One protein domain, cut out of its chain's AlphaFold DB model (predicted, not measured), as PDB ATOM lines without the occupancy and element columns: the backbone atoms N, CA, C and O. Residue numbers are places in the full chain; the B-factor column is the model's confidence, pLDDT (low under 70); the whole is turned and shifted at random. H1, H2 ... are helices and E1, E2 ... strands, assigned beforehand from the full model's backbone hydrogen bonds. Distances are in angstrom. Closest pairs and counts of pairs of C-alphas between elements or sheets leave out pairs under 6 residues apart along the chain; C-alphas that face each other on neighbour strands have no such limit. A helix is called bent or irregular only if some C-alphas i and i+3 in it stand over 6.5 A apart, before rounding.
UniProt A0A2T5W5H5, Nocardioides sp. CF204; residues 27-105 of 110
ATOM      1  N   ILE A  27     185.797 149.734 118.528       96.25
ATOM      2  CA  ILE A  27     186.541 150.497 117.519       96.25
ATOM      3  C   ILE A  27     186.266 151.994 117.688       96.25
ATOM      4  O   ILE A  27     187.206 152.784 117.773       96.25
ATOM      5  N   ILE A  28     184.994 152.389 117.793       96.44
ATOM      6  CA  ILE A  28     184.621 153.795 117.990       96.44
ATOM      7  C   ILE A  28     185.159 154.306 119.335       96.44
ATOM      8  O   ILE A  28     185.783 155.368 119.374       96.44
ATOM      9  N   LEU A  29     184.993 153.544 120.423       96.50
ATOM     10  CA  LEU A  29     185.536 153.903 121.739       96.50
ATOM     11  C   LEU A  29     187.067 153.998 121.722       96.50
ATOM     12  O   LEU A  29     187.614 154.893 122.361       96.50
ATOM     13  N   GLY A  30     187.760 153.145 120.962       96.38
ATOM     14  CA  GLY A  30     189.212 153.204 120.795       96.38
ATOM     15  C   GLY A  30     189.680 154.496 120.121       96.38
ATOM     16  O   GLY A  30     190.607 155.144 120.609       96.38
ATOM     17  N   ILE A  31     189.005 154.915 119.044       96.25
ATOM     18  CA  ILE A  31     189.319 156.170 118.339       96.25
ATOM     19  C   ILE A  31     189.033 157.380 119.237       96.25
ATOM     20  O   ILE A  31     189.875 158.271 119.360       96.25
ATOM     21  N   LEU A  32     187.869 157.406 119.898       96.81
ATOM     22  CA  LEU A  32     187.496 158.505 120.793       96.81
ATOM     23  C   LEU A  32     188.454 158.616 121.986       96.81
ATOM     24  O   LEU A  32     188.897 159.718 122.310       96.81
ATOM     25  N   ALA A  33     188.825 157.492 122.603       95.38
ATOM     26  CA  ALA A  33     189.758 157.478 123.726       95.38
ATOM     27  C   ALA A  33     191.127 158.054 123.337       95.38
ATOM     28  O   ALA A  33     191.672 158.873 124.077       95.38
ATOM     29  N   ALA A  34     191.656 157.691 122.161       93.56
ATOM     30  CA  ALA A  34     192.944 158.193 121.688       93.56
ATOM     31  C   ALA A  34     192.967 159.729 121.567       93.56
ATOM     32  O   ALA A  34     193.891 160.371 122.064       93.56
ATOM     33  N   VAL A  35     191.934 160.333 120.967       94.06
ATOM     34  CA  VAL A  35     191.843 161.799 120.812       94.06
ATOM     35  C   VAL A  35     191.712 162.502 122.168       94.06
ATOM     36  O   VAL A  35     192.368 163.519 122.407       94.06
ATOM     37  N   VAL A  36     190.903 161.949 123.078       94.75
ATOM     38  CA  VAL A  36     190.687 162.519 124.417       94.75
ATOM     39  C   VAL A  36     191.983 162.554 125.228       94.75
ATOM     40  O   VAL A  36     192.255 163.567 125.867       94.75
ATOM     41  N   VAL A  37     192.814 161.507 125.168       91.75
ATOM     42  CA  VAL A  37     194.094 161.474 125.903       91.75
ATOM     43  C   VAL A  37     195.005 162.634 125.493       91.75
ATOM     44  O   VAL A  37     195.532 163.337 126.358       91.75
ATOM     45  N   PHE A  38     195.167 162.884 124.190       88.50
ATOM     46  CA  PHE A  38     195.995 163.999 123.719       88.50
ATOM     47  C   PHE A  38     195.400 165.364 124.081       88.50
ATOM     48  O   PHE A  38     196.135 166.263 124.488       88.50
ATOM     49  N   SER A  39     194.075 165.513 123.993       89.44
ATOM     50  CA  SER A  39     193.389 166.762 124.339       89.44
ATOM     51  C   SER A  39     193.498 167.104 125.832       89.44
ATOM     52  O   SER A  39     193.829 168.237 126.180       89.44
ATOM     53  N   VAL A  40     193.289 166.130 126.722       91.38
ATOM     54  CA  VAL A  40     193.308 166.338 128.180       91.38
ATOM     55  C   VAL A  40     194.705 166.693 128.691       91.38
ATOM     56  O   VAL A  40     194.832 167.521 129.594       91.38
ATOM     57  N   ASN A  41     195.761 166.125 128.108       85.12
ATOM     58  CA  ASN A  41     197.131 166.449 128.509       85.12
ATOM     59  C   ASN A  41     197.480 167.929 128.266       85.12
ATOM     60  O   ASN A  41     198.068 168.555 129.146       85.12
ATOM     61  N   GLY A  42     197.070 168.503 127.128       84.56
ATOM     62  CA  GLY A  42     197.258 169.935 126.853       84.56
ATOM     63  C   GLY A  42     196.460 170.825 127.809       84.56
ATOM     64  O   GLY A  42     197.017 171.733 128.424       84.56
ATOM     65  N   LEU A  43     195.181 170.494 128.027       86.44
ATOM     66  CA  LEU A  43     194.303 171.241 128.934       86.44
ATOM     67  C   LEU A  43     194.819 171.263 130.377       86.44
ATOM     68  O   LEU A  43     194.732 172.291 131.045       86.44
ATOM     69  N   ASN A  44     195.375 170.152 130.863       87.25
ATOM     70  CA  ASN A  44     195.952 170.089 132.204       87.25
ATOM     71  C   ASN A  44     197.175 171.000 132.350       87.25
ATOM     72  O   ASN A  44     197.353 171.600 133.409       87.25
ATOM     73  N   ASN A  45     198.009 171.112 131.314       86.88
ATOM     74  CA  ASN A  45     199.161 172.006 131.343       86.88
ATOM     75  C   ASN A  45     198.714 173.471 131.403       86.88
ATOM     76  O   ASN A  45     199.119 174.212 132.296       86.88
ATOM     77  N   ASP A  46     197.789 173.856 130.523       88.56
ATOM     78  CA  ASP A  46     197.242 175.212 130.488       88.56
ATOM     79  C   ASP A  46     196.512 175.571 131.788       88.56
ATOM     80  O   ASP A  46     196.653 176.683 132.300       88.56
ATOM     81  N   ALA A  47     195.755 174.630 132.363       89.38
ATOM     82  CA  ALA A  47     195.071 174.825 133.636       89.38
ATOM     83  C   ALA A  47     196.063 175.108 134.772       89.38
ATOM     84  O   ALA A  47     195.865 176.064 135.523       89.38
ATOM     85  N   LYS A  48     197.146 174.329 134.874       89.38
ATOM     86  CA  LYS A  48     198.171 174.546 135.902       89.38
ATOM     87  C   LYS A  48     198.952 175.843 135.677       89.38
ATOM     88  O   LYS A  48     199.201 176.577 136.630       89.38
ATOM     89  N   LEU A  49     199.275 176.174 134.427       89.25
ATOM     90  CA  LEU A  49     199.935 177.429 134.077       89.25
ATOM     91  C   LEU A  49     199.071 178.644 134.445       89.25
ATOM     92  O   LEU A  49     199.561 179.615 135.024       89.25
ATOM     93  N   ASN A  50     197.771 178.586 134.156       90.75
ATOM     94  CA  ASN A  50     196.822 179.632 134.533       90.75
ATOM     95  C   ASN A  50     196.630 179.719 136.052       90.75
ATOM     96  O   ASN A  50     196.586 180.828 136.586       90.75
ATOM     97  N   ALA A  51     196.566 178.580 136.748       90.94
ATOM     98  CA  ALA A  51     196.482 178.532 138.205       90.94
ATOM     99  C   ALA A  51     197.706 179.189 138.856       90.94
ATOM    100  O   ALA A  51     197.556 180.071 139.697       90.94
ATOM    101  N   CYS A  52     198.909 178.851 138.397       91.38
ATOM    102  CA  CYS A  52     200.133 179.450 138.910       91.38
ATOM    103  C   CYS A  52     200.220 180.958 138.617       91.38
ATOM    104  O   CYS A  52     200.551 181.738 139.507       91.38
ATOM    105  N   LYS A  53     199.843 181.417 137.414       90.44
ATOM    106  CA  LYS A  53     199.772 182.863 137.114       90.44
ATOM    107  C   LYS A  53     198.784 183.597 138.022       90.44
ATOM    108  O   LYS A  53     199.056 184.723 138.436       90.44
ATOM    109  N   ALA A  54     197.635 182.986 138.305       92.00
ATOM    110  CA  ALA A  54     196.651 183.550 139.222       92.00
ATOM    111  C   ALA A  54     197.196 183.612 140.656       92.00
ATOM    112  O   ALA A  54     197.010 184.618 141.339       92.00
ATOM    113  N   GLU A  55     197.915 182.577 141.088       91.75
ATOM    114  CA  GLU A  55     198.527 182.509 142.410       91.75
ATOM    115  C   GLU A  55     199.630 183.559 142.596       91.75
ATOM    116  O   GLU A  55     199.608 184.279 143.591       91.75
ATOM    117  N   VAL A  56     200.531 183.727 141.620       91.88
ATOM    118  CA  VAL A  56     201.566 184.780 141.646       91.88
ATOM    119  C   VAL A  56     200.930 186.156 141.843       91.88
ATOM    120  O   VAL A  56     201.314 186.879 142.758       91.88
ATOM    121  N   ARG A  57     199.883 186.482 141.072       92.19
ATOM    122  CA  ARG A  57     199.156 187.757 141.211       92.19
ATOM    123  C   ARG A  57     198.490 187.912 142.576       92.19
ATOM    124  O   ARG A  57     198.457 189.010 143.130       92.19
ATOM    125  N   ALA A  58     197.940 186.827 143.120       93.38
ATOM    126  CA  ALA A  58     197.342 186.839 144.451       93.38
ATOM    127  C   ALA A  58     198.398 187.105 145.537       93.38
ATOM    128  O   ALA A  58     198.141 187.883 146.455       93.38
ATOM    129  N   VAL A  59     199.592 186.512 145.412       93.81
ATOM    130  CA  VAL A  59     200.718 186.749 146.327       93.81
ATOM    131  C   VAL A  59     201.261 188.171 146.194       93.81
ATOM    132  O   VAL A  59     201.504 188.800 147.217       93.81
ATOM    133  N   GLU A  60     201.394 188.713 144.982       92.56
ATOM    134  CA  GLU A  60     201.792 190.114 144.761       92.56
ATOM    135  C   GLU A  60     200.804 191.079 145.421       92.56
ATOM    136  O   GLU A  60     201.198 191.944 146.200       92.56
ATOM    137  N   THR A  61     199.504 190.862 145.208       94.12
ATOM    138  CA  THR A  61     198.452 191.681 145.830       94.12
ATOM    139  C   THR A  61     198.500 191.578 147.359       94.12
ATOM    140  O   THR A  61     198.350 192.577 148.062       94.12
ATOM    141  N   ALA A  62     198.727 190.376 147.899       94.25
ATOM    142  CA  ALA A  62     198.883 190.157 149.335       94.25
ATOM    143  C   ALA A  62     200.139 190.848 149.896       94.25
ATOM    144  O   ALA A  62     200.082 191.437 150.975       94.25
ATOM    145  N   TYR A  63     201.249 190.808 149.158       94.69
ATOM    146  CA  TYR A  63     202.495 191.487 149.504       94.69
ATOM    147  C   TYR A  63     202.295 193.005 149.565       94.69
ATOM    148  O   TYR A  63     202.613 193.629 150.579       94.69
ATOM    149  N   GLU A  64     201.693 193.600 148.533       93.50
ATOM    150  CA  GLU A  64     201.376 195.031 148.496       93.50
ATOM    151  C   GLU A  64     200.411 195.436 149.618       93.50
ATOM    152  O   GLU A  64     200.614 196.460 150.273       93.50
ATOM    153  N   ALA A  65     199.401 194.612 149.906       94.62
ATOM    154  CA  ALA A  65     198.475 194.848 151.010       94.62
ATOM    155  C   ALA A  65     199.178 194.823 152.379       94.62
ATOM    156  O   ALA A  65     198.854 195.632 153.255       94.62
ATOM    157  N   ALA A  66     200.160 193.939 152.568       95.50
ATOM    158  CA  ALA A  66     200.971 193.896 153.780       95.50
ATOM    159  C   ALA A  66     201.858 195.138 153.921       95.50
ATOM    160  O   ALA A  66     201.860 195.752 154.989       95.50
ATOM    161  N   ILE A  67     202.523 195.572 152.845       94.81
ATOM    162  CA  ILE A  67     203.272 196.840 152.828       94.81
ATOM    163  C   ILE A  67     202.349 198.021 153.161       94.81
ATOM    164  O   ILE A  67     202.682 198.847 154.009       94.81
ATOM    165  N   ALA A  68     201.149 198.075 152.572       94.50
ATOM    166  CA  ALA A  68     200.167 199.126 152.838       94.50
ATOM    167  C   ALA A  68     199.668 199.139 154.297       94.50
ATOM    168  O   ALA A  68     199.257 200.182 154.806       94.50
ATOM    169  N   LYS A  69     199.715 197.995 154.991       94.50
ATOM    170  CA  LYS A  69     199.435 197.887 156.430       94.50
ATOM    171  C   LYS A  69     200.641 198.184 157.325       94.50
ATOM    172  O   LYS A  69     200.477 198.176 158.542       94.50
ATOM    173  N   GLY A  70     201.806 198.477 156.752       93.62
ATOM    174  CA  GLY A  70     203.019 198.829 157.487       93.62
ATOM    175  C   GLY A  70     204.010 197.680 157.672       93.62
ATOM    176  O   GLY A  70     204.923 197.808 158.486       93.62
ATOM    177  N   ALA A  71     203.864 196.565 156.947       92.75
ATOM    178  CA  ALA A  71     204.916 195.557 156.890       92.75
ATOM    179  C   ALA A  71     206.152 196.117 156.168       92.75
ATOM    180  O   ALA A  71     206.032 196.847 155.185       92.75
ATOM    181  N   THR A  72     207.343 195.723 156.613       90.56
ATOM    182  CA  THR A  72     208.606 196.068 155.951       90.56
ATOM    183  C   THR A  72     209.210 194.783 155.402       90.56
ATOM    184  O   THR A  72     209.641 193.940 156.180       90.56
ATOM    185  N   ALA A  73     209.212 194.624 154.074       90.50
ATOM    186  CA  ALA A  73     209.673 193.415 153.379       90.50
ATOM    187  C   ALA A  73     209.012 192.097 153.868       90.50
ATOM    188  O   ALA A  73     209.713 191.198 154.335       90.50
ATOM    189  N   PRO A  74     207.670 191.966 153.775       92.19
ATOM    190  CA  PRO A  74     206.951 190.782 154.228       92.19
ATOM    191  C   PRO A  74     207.380 189.537 153.449       92.19
ATOM    192  O   PRO A  74     207.448 189.529 152.222       92.19
ATOM    193  N   THR A  75     207.639 188.460 154.172       91.94
ATOM    194  CA  THR A  75     207.909 187.143 153.599       91.94
ATOM    195  C   THR A  75     206.604 186.389 153.343       91.94
ATOM    196  O   THR A  75     205.542 186.755 153.846       91.94
ATOM    197  N   LEU A  76     206.667 185.269 152.618       90.50
ATOM    198  CA  LEU A  76     205.501 184.394 152.432       90.50
ATOM    199  C   LEU A  76     204.889 183.918 153.754       90.50
ATOM    200  O   LEU A  76     203.674 183.738 153.827       90.50
ATOM    201  N   GLY A  77     205.719 183.708 154.782       90.69
ATOM    202  CA  GLY A  77     205.252 183.318 156.110       90.69
ATOM    203  C   GLY A  77     204.426 184.421 156.767       90.69
ATOM    204  O   GLY A  77     203.365 184.146 157.328       90.69
ATOM    205  N   ASP A  78     204.853 185.676 156.616       91.81
ATOM    206  CA  ASP A  78     204.141 186.836 157.164       91.81
ATOM    207  C   ASP A  78     202.767 187.013 156.513       91.81
ATOM    208  O   ASP A  78     201.805 187.363 157.192       91.81
ATOM    209  N   LEU A  79     202.646 186.688 155.221       91.50
ATOM    210  CA  LEU A  79     201.382 186.765 154.482       91.50
ATOM    211  C   LEU A  79     200.340 185.715 154.912       91.50
ATOM    212  O   LEU A  79     199.167 185.822 154.545       91.50
ATOM    213  N   GLN A  80     200.743 184.698 155.679       93.06
ATOM    214  CA  GLN A  80     199.880 183.609 156.162       93.06
ATOM    215  C   GLN A  80     199.580 183.706 157.665       93.06
ATOM    216  O   GLN A  80     198.709 182.993 158.179       93.06
ATOM    217  N   ALA A  81     200.272 184.597 158.372       90.56
ATOM    218  CA  ALA A  81     200.191 184.757 159.814       90.56
ATOM    219  C   ALA A  81     199.662 186.143 160.196       90.56
ATOM    220  O   ALA A  81     199.734 187.106 159.440       90.56
ATOM    221  N   ALA A  82     199.100 186.258 161.400       89.50
ATOM    222  CA  ALA A  82     198.809 187.576 161.952       89.50
ATOM    223  C   ALA A  82     200.134 188.343 162.169       89.50
ATOM    224  O   ALA A  82     201.112 187.723 162.584       89.50
ATOM    225  N   PRO A  83     200.179 189.667 161.935       88.44
ATOM    226  CA  PRO A  83     199.050 190.557 161.639       88.44
ATOM    227  C   PRO A  83     198.690 190.686 160.144       88.44
ATOM    228  O   PRO A  83     197.675 191.305 159.829       88.44
ATOM    229  N   TYR A  84     199.462 190.094 159.230       90.50
ATOM    230  CA  TYR A  84     199.346 190.291 157.777       90.50
ATOM    231  C   TYR A  84     198.795 189.058 157.041       90.50
ATOM    232  O   TYR A  84     199.257 188.707 155.961       90.50
ATOM    233  N   LYS A  85     197.766 188.408 157.596       92.44
ATOM    234  CA  LYS A  85     197.158 187.196 157.024       92.44
ATOM    235  C   LYS A  85     196.252 187.515 155.829       92.44
ATOM    236  O   LYS A  85     195.028 187.545 155.954       92.44
ATOM    237  N   PHE A  86     196.856 187.748 154.672       92.38
ATOM    238  CA  PHE A  86     196.150 187.967 153.404       92.38
ATOM    239  C   PHE A  86     195.975 186.678 152.601       92.38
ATOM    240  O   PHE A  86     195.029 186.556 151.825       92.38
ATOM    241  N   LEU A  87     196.846 185.693 152.822       92.69
ATOM    242  CA  LEU A  87     196.746 184.372 152.221       92.69
ATOM    243  C   LEU A  87     196.029 183.416 153.177       92.69
ATOM    244  O   LEU A  87     196.343 183.316 154.366       92.69
ATOM    245  N   ARG A  88     195.040 182.689 152.648       90.75
ATOM    246  CA  ARG A  88     194.281 181.694 153.422       90.75
ATOM    247  C   ARG A  88     195.108 180.440 153.718       90.75
ATOM    248  O   ARG A  88     194.924 179.836 154.773       90.75
ATOM    249  N   SER A  89     195.974 180.054 152.789       87.19
ATOM    250  CA  SER A  89     196.830 178.871 152.843       87.19
ATOM    251  C   SER A  89     198.139 179.139 152.112       87.19
ATOM    252  O   SER A  89     198.244 180.126 151.379       87.19
ATOM    253  N   ALA A  90     199.120 178.257 152.303       83.44
ATOM    254  CA  ALA A  90     200.360 178.342 151.556       83.44
ATOM    255  C   ALA A  90     200.113 178.165 150.048       83.44
ATOM    256  O   ALA A  90     199.356 177.263 149.678       83.44
ATOM    257  N   PRO A  91     200.707 179.032 149.207       88.25
ATOM    258  CA  PRO A  91     200.684 178.865 147.760       88.25
ATOM    259  C   PRO A  91     201.386 177.563 147.350       88.25
ATOM    260  O   PRO A  91     202.344 177.143 148.002       88.25
ATOM    261  N   GLU A  92     200.899 176.915 146.293       86.94
ATOM    262  CA  GLU A  92     201.454 175.647 145.797       86.94
ATOM    263  C   GLU A  92     202.670 175.874 144.888       86.94
ATOM    264  O   GLU A  92     203.634 175.107 144.917       86.94
ATOM    265  N   TYR A  93     202.639 176.944 144.093       88.31
ATOM    266  CA  TYR A  93     203.642 177.249 143.076       88.31
ATOM    267  C   TYR A  93     204.654 178.295 143.541       88.31
ATOM    268  O   TYR A  93     205.782 178.307 143.050       88.31
ATOM    269  N   VAL A  94     204.286 179.167 144.481       90.25
ATOM    270  CA  VAL A  94     205.145 180.255 144.975       90.25
ATOM    271  C   VAL A  94     205.923 179.835 146.229       90.25
ATOM    272  O   VAL A  94     205.342 179.465 147.244       90.25
ATOM    273  N   THR A  95     207.254 179.934 146.181       89.06
ATOM    274  CA  THR A  95     208.174 179.474 147.243       89.06
ATOM    275  C   THR A  95     208.869 180.607 147.994       89.06
ATOM    276  O   THR A  95     209.248 180.426 149.151       89.06
ATOM    277  N   ALA A  96     209.008 181.785 147.380       88.88
ATOM    278  CA  ALA A  96     209.445 183.003 148.060       88.88
ATOM    279  C   ALA A  96     208.779 184.246 147.458       88.88
ATOM    280  O   ALA A  96     208.486 184.293 146.265       88.88
ATOM    281  N   VAL A  97     208.588 185.274 148.281       91.12
ATOM    282  CA  VAL A  97     208.211 186.620 147.838       91.12
ATOM    283  C   VAL A  97     209.172 187.621 148.465       91.12
ATOM    284  O   VAL A  97     209.528 187.500 149.639       91.12
ATOM    285  N   THR A  98     209.623 188.578 147.665       87.62
ATOM    286  CA  THR A  98     210.442 189.716 148.085       87.62
ATOM    287  C   THR A  98     209.921 190.984 147.417       87.62
ATOM    288  O   THR A  98     209.066 190.918 146.536       87.62
ATOM    289  N   ALA A  99     210.478 192.142 147.778       84.88
ATOM    290  CA  ALA A  99     210.086 193.431 147.203       84.88
ATOM    291  C   ALA A  99     210.159 193.495 145.671       84.88
ATOM    292  O   ALA A  99     209.417 194.261 145.066       84.88
ATOM    293  N   ASN A 100     211.044 192.706 145.056       84.88
ATOM    294  CA  ASN A 100     211.350 192.810 143.630       84.88
ATOM    295  C   ASN A 100     211.110 191.505 142.865       84.88
ATOM    296  O   ASN A 100     211.351 191.455 141.660       84.88
ATOM    297  N   SER A 101     210.718 190.429 143.549       85.94
ATOM    298  CA  SER A 101     210.568 189.131 142.902       85.94
ATOM    299  C   SER A 101     209.612 188.210 143.641       85.94
ATOM    300  O   SER A 101     209.641 188.086 144.868       85.94
ATOM    301  N   VAL A 102     208.821 187.490 142.851       89.44
ATOM    302  CA  VAL A 102     208.122 186.280 143.273       89.44
ATOM    303  C   VAL A 102     208.894 185.096 142.716       89.44
ATOM    304  O   VAL A 102     209.104 184.987 141.510       89.44
ATOM    305  N   THR A 103     209.360 184.223 143.601       88.56
ATOM    306  CA  THR A 103     210.066 183.002 143.219       88.56
ATOM    307  C   THR A 103     209.074 181.856 143.236       88.56
ATOM    308  O   THR A 103     208.395 181.627 144.237       88.56
ATOM    309  N   THR A 104     208.982 181.147 142.123       88.50
ATOM    310  CA  THR A 104     208.188 179.927 141.996       88.50
ATOM    311  C   THR A 104     209.086 178.699 142.135       88.50
ATOM    312  O   THR A 104     210.316 178.806 142.179       88.50
ATOM    313  N   ASN A 105     208.495 177.515 142.268       79.88
ATOM    314  CA  ASN A 105     209.226 176.256 142.146       79.88
ATOM    315  C   ASN A 105     210.052 176.223 140.839       79.88
ATOM    316  O   ASN A 105     209.706 176.874 139.858       79.88
TER     317      ASN A 105
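This is residues 27 to 105 of the 110 residues of a protein of Nocardioides sp. CF204 (UniProt A0A2T5W5H5). One long helix, H1, makes the longest axis; its residues 27 to 47 stick out as a free arm, and a small hairpin of two strands, E1 and E2, packs beside its residues 52 to 63 to form a compact head. Residues 69 to 93, a long link with no named element, fold back from the far end of H1 to the hairpin. The printed part has 79 residues, with H1, E1 and E2 in that order, the two strands antiparallel; the class is mostly helix. The whole is extended, with a radius of gyration of the C-alphas of 18.5 A and spans of 65 by 22 by 16 A.

Find C-alpha 27 at (186.541, 150.497, 117.519); from there H1, residues 27 to 68, runs 61.6 A to C-alpha 68 at (200.167, 199.126, 152.838). After the link, look for E1 at residues 94 to 98, 11.3 A long. E2, residues 101 to 104, ends at C-alpha 104 at (208.188, 179.927, 141.996).

Look first along H1, which is not bent: 36 of 38 O i to N i+4 pairs are within hydrogen-bond range. Its closest C-alpha pair with E1 is Val 56 and Val 94, 6.7 A apart. With E2 it is Val 56 and Val 102, 6.9 A. E1 and E2 form an antiparallel hairpin at 168 degrees; check N 95 and O 103, and N 103 and O 96, both 2.8 A apart and within hydrogen-bond range.

The two farthest C-alphas, of Ile 27 and Gly 70, are 64.8 A apart. Without residues 27 to 47, which stand free, the body spans 32 by 23 by 15 A. The link from H1 to E1 is long, with 25 residues, and that from E1 to E2 is tight. The printed part has no cut; in this model its mean pLDDT is 91.0, and no printed residue is under 70.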